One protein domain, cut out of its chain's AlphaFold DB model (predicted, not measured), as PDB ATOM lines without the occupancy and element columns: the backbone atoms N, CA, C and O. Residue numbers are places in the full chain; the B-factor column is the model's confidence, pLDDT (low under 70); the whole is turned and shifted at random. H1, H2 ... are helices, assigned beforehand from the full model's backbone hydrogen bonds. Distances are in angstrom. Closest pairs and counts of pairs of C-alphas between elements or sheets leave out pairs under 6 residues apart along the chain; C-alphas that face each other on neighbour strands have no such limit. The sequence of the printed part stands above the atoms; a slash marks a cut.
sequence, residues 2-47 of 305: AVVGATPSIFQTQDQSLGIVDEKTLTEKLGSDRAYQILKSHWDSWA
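AT A GLANCE: This is residues 2 to 47 of the 305 residues of the protein "Putative Glucan 1,3-beta-glucosidase" of Glarea lozoyensis (strain ATCC 74030 / MF5533) (UniProt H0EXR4). The chain folds into a small U: the long helix H3 makes one side, H2 lies at the end where H3 begins, and the short helix H1 with the loop of residues 13 to 22 makes the other side. H1 lies over the middle part of H3, with Ile 10 nearest to Ile 38, and residues 2 to 7 form a curved lead into H1. The printed part has 46 residues with three named helices, H1, H2 and H3 in that order, and no named strand; its class is all helix. The whole is compact, with a radius of gyration of the C-alphas of 9.9 A, and spans 29 by 23 by 15 A.

IN THESE COORDINATES: H1 runs from Pro 8 to Gln 12, 6.1 A from first to last C-alpha, and its C-alpha 8 is at (-49.769, -23.075, -0.606). H2 runs from Glu 23, with its C-alpha at (-41.700, -18.942, 6.680), to Leu 30 and is 10.6 A long. H3 runs from Ser 32 to Trp 46, is 20.1 A long and ends with C-alpha 46 at (-56.990, -21.569, 9.956).

HOW THE PARTS SIT: H1 and H3 are close but not clearly touching; their closest C-alphas, those of Ile 10 and Ile 38, are 7.5 A apart. H1 and H2 are only just apart, with their closest C-alphas at 8.1 A. H2 and H3 only just touch, and only at the corner by their link, with 3 pairs of C-alphas within 8 A. Here H3 touches H2 with residues 34 to 35 alone, and the closest C-alphas, those of Thr 27 and Ala 35, are 5.3 A apart. H2 and H3 run opposite ways at a steep tilt of 47 degrees. In H1 and H2 every O i to N i+4 pair is within hydrogen-bond range; in H3 it is 10 of 11.

THE WHOLE: The two C-alphas farthest apart, those of Ser 17 and Ala 47, are 30.0 A apart. The printed part has no cut. The link from H1 to H2, 10 residues, is short, and the link from H2 to H3, 1 residue, is tight. The mean pLDDT of the printed part is 78.8, and residues 2 to 6 and residue 47 are under 70.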
ATOM      1  N   ALA A   2     -46.583 -22.160   9.131       47.38
ATOM      2  CA  ALA A   2     -47.194 -22.351   7.819       47.38
ATOM      3  C   ALA A   2     -46.340 -23.320   6.988       47.38
ATOM      4  O   ALA A   2     -45.326 -22.931   6.406       47.38
ATOM      5  N   VAL A   3     -46.739 -24.594   6.940       59.03
ATOM      6  CA  VAL A   3     -46.097 -25.587   6.067       59.03
ATOM      7  C   VAL A   3     -46.541 -25.327   4.634       59.03
ATOM      8  O   VAL A   3     -47.736 -25.345   4.336       59.03
ATOM      9  N   VAL A   4     -45.573 -25.124   3.741       62.94
ATOM     10  CA  VAL A   4     -45.796 -24.718   2.344       62.94
ATOM     11  C   VAL A   4     -46.828 -25.598   1.634       62.94
ATOM     12  O   VAL A   4     -47.735 -25.068   1.000       62.94
ATOM     13  N   GLY A   5     -46.721 -26.926   1.759       50.62
ATOM     14  CA  GLY A   5     -47.646 -27.856   1.105       50.62
ATOM     15  C   GLY A   5     -49.030 -27.973   1.756       50.62
ATOM     16  O   GLY A   5     -49.970 -28.426   1.110       50.62
ATOM     17  N   ALA A   6     -49.191 -27.536   3.010       59.47
ATOM     18  CA  ALA A   6     -50.493 -27.509   3.680       59.47
ATOM     19  C   ALA A   6     -51.288 -26.237   3.339       59.47
ATOM     20  O   ALA A   6     -52.515 -26.289   3.231       59.47
ATOM     21  N   THR A   7     -50.583 -25.112   3.169       73.81
ATOM     22  CA  THR A   7     -51.151 -23.770   2.945       73.81
ATOM     23  C   THR A   7     -50.473 -23.043   1.768       73.81
ATOM     24  O   THR A   7     -49.884 -21.968   1.959       73.81
ATOM     25  N   PRO A   8     -50.474 -23.625   0.551       74.75
ATOM     26  CA  PRO A   8     -49.769 -23.075  -0.606       74.75
ATOM     27  C   PRO A   8     -50.235 -21.669  -1.011       74.75
ATOM     28  O   PRO A   8     -49.432 -20.916  -1.568       74.75
ATOM     29  N   SER A   9     -51.476 -21.266  -0.704       81.44
ATOM     30  CA  SER A   9     -52.016 -19.944  -1.053       81.44
ATOM     31  C   SER A   9     -51.192 -18.786  -0.470       81.44
ATOM     32  O   SER A   9     -50.996 -17.763  -1.135       81.44
ATOM     33  N   ILE A  10     -50.626 -18.966   0.731       81.31
ATOM     34  CA  ILE A  10     -49.773 -17.979   1.412       81.31
ATOM     35  C   ILE A  10     -48.544 -17.643   0.559       81.31
ATOM     36  O   ILE A  10     -48.148 -16.482   0.482       81.31
ATOM     37  N   PHE A  11     -47.969 -18.647  -0.105       82.19
ATOM     38  CA  PHE A  11     -46.731 -18.543  -0.879       82.19
ATOM     39  C   PHE A  11     -47.001 -18.184  -2.350       82.19
ATOM     40  O   PHE A  11     -46.300 -17.350  -2.926       82.19
ATOM     41  N   GLN A  12     -48.073 -18.728  -2.935       81.25
ATOM     42  CA  GLN A  12     -48.510 -18.434  -4.308       81.25
ATOM     43  C   GLN A  12     -48.949 -16.977  -4.508       81.25
ATOM     44  O   GLN A  12     -48.810 -16.437  -5.602       81.25
ATOM     45  N   THR A  13     -49.466 -16.324  -3.461       81.75
ATOM     46  CA  THR A  13     -49.912 -14.920  -3.516       81.75
ATOM     47  C   THR A  13     -48.784 -13.891  -3.384       81.75
ATOM     48  O   THR A  13     -49.045 -12.695  -3.523       81.75
ATOM     49  N   GLN A  14     -47.537 -14.315  -3.136       85.06
ATOM     50  CA  GLN A  14     -46.383 -13.409  -3.063       85.06
ATOM     51  C   GLN A  14     -45.711 -13.218  -4.429       85.06
ATOM     52  O   GLN A  14     -45.879 -14.017  -5.352       85.06
ATOM     53  N   ASP A  15     -44.892 -12.170  -4.549       83.88
ATOM     54  CA  ASP A  15     -44.027 -11.981  -5.715       83.88
ATOM     55  C   ASP A  15     -42.974 -13.100  -5.778       83.88
ATOM     56  O   ASP A  15     -42.063 -13.196  -4.952       83.88
ATOM     57  N   GLN A  16     -43.114 -13.950  -6.794       82.62
ATOM     58  CA  GLN A  16     -42.284 -15.131  -7.017       82.62
ATOM     59  C   GLN A  16     -40.810 -14.775  -7.289       82.62
ATOM     60  O   GLN A  16     -39.925 -15.591  -7.035       82.62
ATOM     61  N   SER A  17     -40.520 -13.549  -7.745       83.62
ATOM     62  CA  SER A  17     -39.147 -13.076  -7.971       83.62
ATOM     63  C   SER A  17     -38.344 -12.890  -6.675       83.62
ATOM     64  O   SER A  17     -37.114 -12.883  -6.708       83.62
ATOM     65  N   LEU A  18     -39.018 -12.804  -5.519       84.50
ATOM     66  CA  LEU A  18     -38.375 -12.667  -4.208       84.50
ATOM     67  C   LEU A  18     -37.732 -13.971  -3.705       84.50
ATOM     68  O   LEU A  18     -36.922 -13.922  -2.773       84.50
ATOM     69  N   GLY A  19     -38.069 -15.119  -4.309       84.50
ATOM     70  CA  GLY A  19     -37.548 -16.432  -3.920       84.50
ATOM     71  C   GLY A  19     -38.007 -16.882  -2.529       84.50
ATOM     72  O   GLY A  19     -37.222 -17.463  -1.784       84.50
ATOM     73  N   ILE A  20     -39.250 -16.560  -2.162       85.94
ATOM     74  CA  ILE A  20     -39.865 -16.973  -0.895       85.94
ATOM     75  C   ILE A  20     -40.271 -18.448  -1.007       85.94
ATOM     76  O   ILE A  20     -41.060 -18.807  -1.878       85.94
ATOM     77  N   VAL A  21     -39.715 -19.294  -0.137       82.31
ATOM     78  CA  VAL A  21     -39.872 -20.764  -0.173       82.31
ATOM     79  C   VAL A  21     -40.160 -21.392   1.196       82.31
ATOM     80  O   VAL A  21     -40.404 -22.592   1.263       82.31
ATOM     81  N   ASP A  22     -40.118 -20.609   2.277       76.81
ATOM     82  CA  ASP A  22     -40.405 -21.012   3.660       76.81
ATOM     83  C   ASP A  22     -40.806 -19.789   4.524       76.81
ATOM     84  O   ASP A  22     -40.745 -18.640   4.077       76.81
ATOM     85  N   GLU A  23     -41.248 -20.015   5.768       81.31
ATOM     86  CA  GLU A  23     -41.700 -18.942   6.680       81.31
ATOM     87  C   GLU A  23     -40.554 -17.967   7.047       81.31
ATOM     88  O   GLU A  23     -40.771 -16.763   7.234       81.31
ATOM     89  N   LYS A  24     -39.302 -18.448   7.055       82.62
ATOM     90  CA  LYS A  24     -38.109 -17.608   7.218       82.62
ATOM     91  C   LYS A  24     -37.928 -16.644   6.046       82.62
ATOM     92  O   LYS A  24     -37.877 -15.438   6.256       82.62
ATOM     93  N   THR A  25     -37.864 -17.135   4.813       86.31
ATOM     94  CA  THR A  25     -37.711 -16.275   3.630       86.31
ATOM     95  C   THR A  25     -38.908 -15.339   3.455       86.31
ATOM     96  O   THR A  25     -38.717 -14.198   3.046       86.31
ATOM     97  N   LEU A  26     -40.119 -15.737   3.860       85.75
ATOM     98  CA  LEU A  26     -41.283 -14.842   3.921       85.75
ATOM     99  C   LEU A  26     -41.017 -13.630   4.838       85.75
ATOM    100  O   LEU A  26     -41.217 -12.486   4.426       85.75
ATOM    101  N   THR A  27     -40.528 -13.863   6.061       86.19
ATOM    102  CA  THR A  27     -40.219 -12.788   7.025       86.19
ATOM    103  C   THR A  27     -38.993 -11.958   6.628       86.19
ATOM    104  O   THR A  27     -39.033 -10.734   6.745       86.19
ATOM    105  N   GLU A  28     -37.941 -12.576   6.082       87.19
ATOM    106  CA  GLU A  28     -36.731 -11.886   5.606       87.19
ATOM    107  C   GLU A  28     -36.983 -11.000   4.374       87.19
ATOM    108  O   GLU A  28     -36.394  -9.925   4.263       87.19
ATOM    109  N   LYS A  29     -37.836 -11.434   3.432       89.25
ATOM    110  CA  LYS A  29     -38.082 -10.716   2.167       89.25
ATOM    111  C   LYS A  29     -39.167  -9.650   2.275       89.25
ATOM    112  O   LYS A  29     -39.056  -8.622   1.613       89.25
ATOM    113  N   LEU A  30     -40.210  -9.888   3.074       88.75
ATOM    114  CA  LEU A  30     -41.334  -8.955   3.224       88.75
ATOM    115  C   LEU A  30     -41.192  -8.024   4.438       88.75
ATOM    116  O   LEU A  30     -41.873  -7.001   4.504       88.75
ATOM    117  N   GLY A  31     -40.320  -8.363   5.390       86.31
ATOM    118  CA  GLY A  31     -40.200  -7.679   6.673       86.31
ATOM    119  C   GLY A  31     -41.286  -8.091   7.672       86.31
ATOM    120  O   GLY A  31     -42.390  -8.509   7.304       86.31
ATOM    121  N   SER A  32     -40.969  -7.956   8.962       79.31
ATOM    122  CA  SER A  32     -41.778  -8.485  10.069       79.31
ATOM    123  C   SER A  32     -43.229  -8.003  10.065       79.31
ATOM    124  O   SER A  32     -44.127  -8.818  10.251       79.31
ATOM    125  N   ASP A  33     -43.484  -6.717   9.803       81.38
ATOM    126  CA  ASP A  33     -44.842  -6.155   9.832       81.38
ATOM    127  C   ASP A  33     -45.733  -6.733   8.726       81.38
ATOM    128  O   ASP A  33     -46.900  -7.062   8.957       81.38
ATOM    129  N   ARG A  34     -45.187  -6.897   7.513       84.50
ATOM    130  CA  ARG A  34     -45.944  -7.431   6.377       84.50
ATOM    131  C   ARG A  34     -46.156  -8.934   6.509       84.50
ATOM    132  O   ARG A  34     -47.268  -9.403   6.273       84.50
ATOM    133  N   ALA A  35     -45.125  -9.669   6.928       83.62
ATOM    134  CA  ALA A  35     -45.248 -11.088   7.224       83.62
ATOM    135  C   ALA A  35     -46.252 -11.334   8.365       83.62
ATOM    136  O   ALA A  35     -47.114 -12.196   8.230       83.62
ATOM    137  N   TYR A  36     -46.236 -10.518   9.427       79.62
ATOM    138  CA  TYR A  36     -47.221 -10.589  10.509       79.62
ATOM    139  C   TYR A  36     -48.653 -10.358  10.013       79.62
ATOM    140  O   TYR A  36     -49.538 -11.114  10.389       79.62
ATOM    141  N   GLN A  37     -48.907  -9.375   9.141       83.19
ATOM    142  CA  GLN A  37     -50.253  -9.164   8.580       83.19
ATOM    143  C   GLN A  37     -50.773 -10.388   7.809       83.19
ATOM    144  O   GLN A  37     -51.932 -10.769   7.975       83.19
ATOM    145  N   ILE A  38     -49.920 -11.001   6.981       82.94
ATOM    146  CA  ILE A  38     -50.260 -12.192   6.187       82.94
ATOM    147  C   ILE A  38     -50.517 -13.384   7.119       82.94
ATOM    148  O   ILE A  38     -51.593 -13.984   7.091       82.94
ATOM    149  N   LEU A  39     -49.554 -13.682   7.993       80.00
ATOM    150  CA  LEU A  39     -49.609 -14.820   8.903       80.00
ATOM    151  C   LEU A  39     -50.733 -14.685   9.937       80.00
ATOM    152  O   LEU A  39     -51.401 -15.671  10.221       80.00
ATOM    153  N   LYS A  40     -51.023 -13.478  10.444       79.00
ATOM    154  CA  LYS A  40     -52.128 -13.252  11.388       79.00
ATOM    155  C   LYS A  40     -53.484 -13.558  10.756       79.00
ATOM    156  O   LYS A  40     -54.270 -14.266  11.374       79.00
ATOM    157  N   SER A  41     -53.752 -13.088   9.533       79.56
ATOM    158  CA  SER A  41     -55.022 -13.393   8.849       79.56
ATOM    159  C   SER A  41     -55.208 -14.900   8.641       79.56
ATOM    160  O   SER A  41     -56.326 -15.410   8.740       79.56
ATOM    161  N   HIS A  42     -54.112 -15.612   8.373       78.75
ATOM    162  CA  HIS A  42     -54.104 -17.065   8.316       78.75
ATOM    163  C   HIS A  42     -54.367 -17.682   9.704       78.75
ATOM    164  O   HIS A  42     -55.318 -18.442   9.849       78.75
ATOM    165  N   TRP A  43     -53.624 -17.314  10.753       74.12
ATOM    166  CA  TRP A  43     -53.811 -17.853  12.111       74.12
ATOM    167  C   TRP A  43     -55.215 -17.603  12.683       74.12
ATOM    168  O   TRP A  43     -55.762 -18.486  13.338       74.12
ATOM    169  N   ASP A  44     -55.809 -16.436  12.409       76.94
ATOM    170  CA  ASP A  44     -57.155 -16.059  12.861       76.94
ATOM    171  C   ASP A  44     -58.263 -16.962  12.269       76.94
ATOM    172  O   ASP A  44     -59.336 -17.079  12.862       76.94
ATOM    173  N   SER A  45     -58.033 -17.574  11.099       78.44
ATOM    174  CA  SER A  45     -59.041 -18.332  10.332       78.44
ATOM    175  C   SER A  45     -58.708 -19.813  10.117       78.44
ATOM    176  O   SER A  45     -59.605 -20.613   9.853       78.44
ATOM    177  N   TRP A  46     -57.440 -20.209  10.248       74.31
ATOM    178  CA  TRP A  46     -56.990 -21.569   9.956       74.31
ATOM    179  C   TRP A  46     -57.295 -22.573  11.067       74.31
ATOM    180  O   TRP A  46     -57.493 -23.746  10.771       74.31
ATOM    181  N   ALA A  47     -57.376 -22.153  12.330       69.50
ATOM    182  CA  ALA A  47     -57.702 -23.046  13.441       69.50
ATOM    183  C   ALA A  47     -58.725 -22.391  14.379       69.50
ATOM    184  O   ALA A  47     -58.385 -21.560  15.221       69.50
TER     185      ALA A  47